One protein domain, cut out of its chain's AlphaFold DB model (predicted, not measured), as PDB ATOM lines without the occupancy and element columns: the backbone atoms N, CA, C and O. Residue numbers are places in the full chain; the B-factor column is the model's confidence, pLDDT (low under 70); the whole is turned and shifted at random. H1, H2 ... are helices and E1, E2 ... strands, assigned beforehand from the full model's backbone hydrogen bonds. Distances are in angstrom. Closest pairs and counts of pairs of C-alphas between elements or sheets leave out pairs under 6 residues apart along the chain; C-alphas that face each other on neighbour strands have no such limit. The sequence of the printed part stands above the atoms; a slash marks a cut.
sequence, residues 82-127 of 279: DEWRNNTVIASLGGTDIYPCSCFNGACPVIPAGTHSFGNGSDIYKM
ATOM      1  N   ASP A  82     145.535 115.960 249.030       87.81
ATOM      2  CA  ASP A  82     144.627 116.997 249.534       87.81
ATOM      3  C   ASP A  82     145.209 117.830 250.693       87.81
ATOM      4  O   ASP A  82     144.693 118.911 250.977       87.81
ATOM      5  N   GLU A  83     146.331 117.415 251.298       86.00
ATOM      6  CA  GLU A  83     147.098 118.246 252.245       86.00
ATOM      7  C   GLU A  83     147.485 119.611 251.637       86.00
ATOM      8  O   GLU A  83     147.509 120.621 252.343       86.00
ATOM      9  N   TRP A  84     147.707 119.676 250.318       86.12
ATOM     10  CA  TRP A  84     148.015 120.918 249.604       86.12
ATOM     11  C   TRP A  84     146.827 121.891 249.526       86.12
ATOM     12  O   TRP A  84     147.043 123.102 249.545       86.12
ATOM     13  N   ARG A  85     145.578 121.400 249.522       81.62
ATOM     14  CA  ARG A  85     144.369 122.253 249.486       81.62
ATOM     15  C   ARG A  85     144.211 123.103 250.747       81.62
ATOM     16  O   ARG A  85     143.643 124.186 250.689       81.62
ATOM     17  N   ASN A  86     144.731 122.613 251.871       77.81
ATOM     18  CA  ASN A  86     144.641 123.268 253.177       77.81
ATOM     19  C   ASN A  86     145.810 124.241 253.444       77.81
ATOM     20  O   ASN A  86     145.918 124.790 254.541       77.81
ATOM     21  N   ASN A  87     146.701 124.453 252.470       79.69
ATOM     22  CA  ASN A  87     147.873 125.313 252.609       79.69
ATOM     23  C   ASN A  87     147.542 126.778 252.254       79.69
ATOM     24  O   ASN A  87     147.092 127.080 251.148       79.69
ATOM     25  N   THR A  88     147.831 127.709 253.168       81.81
ATOM     26  CA  THR A  88     147.592 129.153 252.985       81.81
ATOM     27  C   THR A  88     148.351 129.754 251.798       81.81
ATOM     28  O   THR A  88     147.824 130.650 251.142       81.81
ATOM     29  N   VAL A  89     149.538 129.229 251.469       80.12
ATOM     30  CA  VAL A  89     150.332 129.648 250.298       80.12
ATOM     31  C   VAL A  89     149.613 129.303 248.989       80.12
ATOM     32  O   VAL A  89     149.650 130.071 248.031       80.12
ATOM     33  N   ILE A  90     148.903 128.175 248.959       78.81
ATOM     34  CA  ILE A  90     148.114 127.751 247.799       78.81
ATOM     35  C   ILE A  90     146.784 128.509 247.741       78.81
ATOM     36  O   ILE A  90     146.408 128.985 246.673       78.81
ATOM     37  N   ALA A  91     146.133 128.745 248.884       76.88
ATOM     38  CA  ALA A  91     144.939 129.591 248.949       76.88
ATOM     39  C   ALA A  91     145.194 131.017 248.409       76.88
ATOM     40  O   ALA A  91     144.336 131.575 247.725       76.88
ATOM     41  N   SER A  92     146.387 131.589 248.632       79.19
ATOM     42  CA  SER A  92     146.758 132.902 248.076       79.19
ATOM     43  C   SER A  92     146.949 132.943 246.553       79.19
ATOM     44  O   SER A  92     146.998 134.033 245.991       79.19
ATOM     45  N   LEU A  93     147.008 131.792 245.869       77.88
ATOM     46  CA  LEU A  93     147.057 131.711 244.402       77.88
ATOM     47  C   LEU A  93     145.659 131.719 243.749       77.88
ATOM     48  O   LEU A  93     145.558 131.720 242.525       77.88
ATOM     49  N   GLY A  94     144.579 131.751 244.541       72.81
ATOM     50  CA  GLY A  94     143.221 132.053 244.069       72.81
ATOM     51  C   GLY A  94     142.523 130.972 243.233       72.81
ATOM     52  O   GLY A  94     141.448 131.235 242.698       72.81
ATOM     53  N   GLY A  95     143.095 129.770 243.118       73.06
ATOM     54  CA  GLY A  95     142.508 128.642 242.390       73.06
ATOM     55  C   GLY A  95     142.385 127.380 243.245       73.06
ATOM     56  O   GLY A  95     143.148 127.174 244.188       73.06
ATOM     57  N   THR A  96     141.435 126.511 242.897       76.62
ATOM     58  CA  THR A  96     141.403 125.131 243.400       76.62
ATOM     59  C   THR A  96     142.416 124.269 242.640       76.62
ATOM     60  O   THR A  96     142.892 124.667 241.579       76.62
ATOM     61  N   ASP A  97     142.739 123.085 243.171       85.56
ATOM     62  CA  ASP A  97     143.509 122.048 242.457       85.56
ATOM     63  C   ASP A  97     144.929 122.479 242.033       85.56
ATOM     64  O   ASP A  97     145.469 122.015 241.028       85.56
ATOM     65  N   ILE A  98     145.545 123.363 242.825       88.25
ATOM     66  CA  ILE A  98     146.933 123.802 242.662       88.25
ATOM     67  C   ILE A  98     147.870 122.907 243.482       88.25
ATOM     68  O   ILE A  98     147.673 122.729 244.685       88.25
ATOM     69  N   TYR A  99     148.925 122.403 242.842       88.25
ATOM     70  CA  TYR A  99     149.928 121.512 243.437       88.25
ATOM     71  C   TYR A  99     151.350 121.891 242.984       88.25
ATOM     72  O   TYR A  99     151.511 122.517 241.931       88.25
ATOM     73  N   PRO A 100     152.410 121.526 243.732       87.94
ATOM     74  CA  PRO A 100     153.785 121.624 243.236       87.94
ATOM     75  C   PRO A 100     153.965 120.795 241.958       87.94
ATOM     76  O   PRO A 100     153.420 119.696 241.860       87.94
ATOM     77  N   CYS A 101     154.771 121.262 241.001       87.75
ATOM     78  CA  CYS A 101     154.921 120.569 239.713       87.75
ATOM     79  C   CYS A 101     155.429 119.116 239.811       87.75
ATOM     80  O   CYS A 101     155.166 118.332 238.907       87.75
ATOM     81  N   SER A 102     156.106 118.734 240.899       85.69
ATOM     82  CA  SER A 102     156.534 117.350 241.153       85.69
ATOM     83  C   SER A 102     155.383 116.371 241.423       85.69
ATOM     84  O   SER A 102     155.603 115.168 241.392       85.69
ATOM     85  N   CYS A 103     154.170 116.862 241.703       89.62
ATOM     86  CA  CYS A 103     152.990 116.026 241.922       89.62
ATOM     87  C   CYS A 103     152.303 115.559 240.629       89.62
ATOM     88  O   CYS A 103     151.417 114.710 240.707       89.62
ATOM     89  N   PHE A 104     152.639 116.138 239.470       90.38
ATOM     90  CA  PHE A 104     151.942 115.879 238.207       90.38
ATOM     91  C   PHE A 104     152.482 114.636 237.496       90.38
ATOM     92  O   PHE A 104     153.694 114.448 237.388       90.38
ATOM     93  N   ASN A 105     151.578 113.831 236.938       89.62
ATOM     94  CA  ASN A 105     151.897 112.605 236.199       89.62
ATOM     95  C   ASN A 105     152.262 112.886 234.722       89.62
ATOM     96  O   ASN A 105     151.842 112.190 233.800       89.62
ATOM     97  N   GLY A 106     152.995 113.976 234.470       85.56
ATOM     98  CA  GLY A 106     153.249 114.463 233.118       85.56
ATOM     99  C   GLY A 106     153.660 115.934 233.064       85.56
ATOM    100  O   GLY A 106     154.405 116.430 233.909       85.56
ATOM    101  N   ALA A 107     153.196 116.646 232.036       87.06
ATOM    102  CA  ALA A 107     153.533 118.050 231.826       87.06
ATOM    103  C   ALA A 107     152.805 118.957 232.835       87.06
ATOM    104  O   ALA A 107     151.595 119.152 232.736       87.06
ATOM    105  N   CYS A 108     153.544 119.552 233.777       87.94
ATOM    106  CA  CYS A 108     152.976 120.504 234.732       87.94
ATOM    107  C   CYS A 108     152.392 121.744 234.012       87.94
ATOM    108  O   CYS A 108     153.130 122.422 233.289       87.94
ATOM    109  N   PRO A 109     151.114 122.101 234.232       87.25
ATOM    110  CA  PRO A 109     150.511 123.329 233.714       87.25
ATOM    111  C   PRO A 109     150.940 124.528 234.578       87.25
ATOM    112  O   PRO A 109     150.213 124.963 235.472       87.25
ATOM    113  N   VAL A 110     152.167 125.011 234.351       86.81
ATOM    114  CA  VAL A 110     152.872 125.942 235.252       86.81
ATOM    115  C   VAL A 110     152.143 127.279 235.437       86.81
ATOM    116  O   VAL A 110     151.915 128.019 234.480       86.81
ATOM    117  N   ILE A 111     151.896 127.639 236.698       82.06
ATOM    118  CA  ILE A 111     151.526 128.986 237.142       82.06
ATOM    119  C   ILE A 111     152.814 129.739 237.528       82.06
ATOM    120  O   ILE A 111     153.528 129.282 238.425       82.06
ATOM    121  N   PRO A 112     153.127 130.898 236.913       67.88
ATOM    122  CA  PRO A 112     154.292 131.705 237.287       67.88
ATOM    123  C   PRO A 112     154.152 132.334 238.689       67.88
ATOM    124  O   PRO A 112     153.596 133.418 238.846       67.88
ATOM    125  N   ALA A 113     154.678 131.657 239.714       63.59
ATOM    126  CA  ALA A 113     154.562 132.033 241.128       63.59
ATOM    127  C   ALA A 113     155.936 132.282 241.792       63.59
ATOM    128  O   ALA A 113     156.291 131.692 242.813       63.59
ATOM    129  N   GLY A 114     156.739 133.170 241.197       68.12
ATOM    130  CA  GLY A 114     158.054 133.547 241.726       68.12
ATOM    131  C   GLY A 114     159.081 132.413 241.635       68.12
ATOM    132  O   GLY A 114     159.366 131.921 240.548       68.12
ATOM    133  N   THR A 115     159.666 132.016 242.768       63.25
ATOM    134  CA  THR A 115     160.745 131.009 242.850       63.25
ATOM    135  C   THR A 115     160.266 129.554 242.870       63.25
ATOM    136  O   THR A 115     161.101 128.651 242.905       63.25
ATOM    137  N   HIS A 116     158.953 129.301 242.876       69.00
ATOM    138  CA  HIS A 116     158.390 127.958 243.036       69.00
ATOM    139  C   HIS A 116     157.412 127.613 241.911       69.00
ATOM    140  O   HIS A 116     156.440 128.328 241.668       69.00
ATOM    141  N   SER A 117     157.658 126.486 241.242       81.62
ATOM    142  CA  SER A 117     156.817 125.988 240.151       81.62
ATOM    143  C   SER A 117     155.619 125.207 240.697       81.62
ATOM    144  O   SER A 117     155.742 124.039 241.081       81.62
ATOM    145  N   PHE A 118     154.459 125.855 240.708       87.56
ATOM    146  CA  PHE A 118     153.155 125.227 240.925       87.56
ATOM    147  C   PHE A 118     152.430 125.040 239.588       87.56
ATOM    148  O   PHE A 118     152.727 125.742 238.622       87.56
ATOM    149  N   GLY A 119     151.445 124.147 239.539       88.06
ATOM    150  CA  GLY A 119     150.495 124.041 238.432       88.06
ATOM    151  C   GLY A 119     149.081 123.756 238.927       88.06
ATOM    152  O   GLY A 119     148.911 123.297 240.056       88.06
ATOM    153  N   ASN A 120     148.075 124.036 238.097       89.00
ATOM    154  CA  ASN A 120     146.663 123.742 238.376       89.00
ATOM    155  C   ASN A 120     146.170 122.576 237.513       89.00
ATOM    156  O   ASN A 120     146.206 122.665 236.286       89.00
ATOM    157  N   GLY A 121     145.690 121.504 238.140       87.56
ATOM    158  CA  GLY A 121     145.054 120.404 237.427       87.56
ATOM    159  C   GLY A 121     144.808 119.165 238.284       87.56
ATOM    160  O   GLY A 121     145.233 119.069 239.432       87.56
ATOM    161  N   SER A 122     144.111 118.193 237.696       87.50
ATOM    162  CA  SER A 122     143.708 116.938 238.345       87.50
ATOM    163  C   SER A 122     144.595 115.732 238.006       87.50
ATOM    164  O   SER A 122     144.417 114.668 238.607       87.50
ATOM    165  N   ASP A 123     145.537 115.885 237.067       90.81
ATOM    166  CA  ASP A 123     146.459 114.837 236.604       90.81
ATOM    167  C   ASP A 123     147.695 114.734 237.513       90.81
ATOM    168  O   ASP A 123     148.826 115.068 237.150       90.81
ATOM    169  N   ILE A 124     147.427 114.345 238.758       91.19
ATOM    170  CA  ILE A 124     148.407 114.252 239.838       91.19
ATOM    171  C   ILE A 124     148.403 112.873 240.495       91.19
ATOM    172  O   ILE A 124     147.379 112.183 240.547       91.19
ATOM    173  N   TYR A 125     149.538 112.506 241.083       91.19
ATOM    174  CA  TYR A 125     149.624 111.367 241.989       91.19
ATOM    175  C   TYR A 125     148.732 111.606 243.214       91.19
ATOM    176  O   TYR A 125     148.802 112.654 243.850       91.19
ATOM    177  N   LYS A 126     147.876 110.637 243.560       90.62
ATOM    178  CA  LYS A 126     146.905 110.773 244.671       90.62
ATOM    179  C   LYS A 126     147.358 110.095 245.965       90.62
ATOM    180  O   LYS A 126     146.813 110.375 247.031       90.62
ATOM    181  N   MET A 127     148.347 109.207 245.879       90.38
ATOM    182  CA  MET A 127     148.942 108.548 247.040       90.38
ATOM    183  C   MET A 127     149.931 109.490 247.733       90.38
ATOM    184  O   MET A 127     150.766 110.106 247.071       90.38
TER     185      MET A 127
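AT A GLANCE: This is residues 82 to 127 of the 279 residues of an uncharacterized protein of Anabarilius grahami (UniProt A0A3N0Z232). A small three-stranded sheet has two very short helices, H1 and H2, near its E1 edge at one end of the domain, while the hairpin of E2 and E3 makes the other end. E1 lies in the middle of the whole, and the loop of residues 101 to 109 and the tail of residues 121 to 127 reach out to one side. The printed part has 46 residues, with two named helices and three named strands in the order H1, H2, E1, E2, E3; the sheet's order is E1, E3, E2, all antiparallel. The class is mixed, helices and strands, with under half of the residues in named elements. The whole is compact, with a radius of gyration of the C-alphas of 9.7 A and spans of 24 by 20 by 14 A.

HOW THE PARTS SIT: H1, residues 82 to 86, and H2, residues 88 to 91, are close but not clearly touching, the closest C-alphas being those of Trp 84 and Ile 90, 7.1 A apart. In H1, 0 of 1 O i to N i+4 pairs and 2 of 2 O i to N i+3 pairs are within hydrogen-bond range; H2 is too short for an i+4 pair. E1, residues 98 to 100, is the antiparallel neighbour of E3, residues 116 to 120, with N 99 and O 119 at 2.9 A. E2, residues 110 to 113, forms a hairpin with E3, with N 111 and O 118 at 2.8 A. H1 only grazes the sheet, and H2 also only grazes it, only just on it with 5 pairs of C-alphas within 10 A.

IN THESE COORDINATES: H1 begins at C-alpha 82 (144.627, 116.997, 249.534) and measures 7.3 A; H2 measures 4.8 A. E1 measures 7.2 A, E2 8.6 A and E3 13.3 A, ending at C-alpha 120 (146.663, 123.742, 238.376).

THE WHOLE: The C-alphas of Gly 114 and Met 127, the two farthest apart, are 27.1 A apart. The printed part has no cut, and no link is long. Residues 112 to 116 have pLDDT under 70.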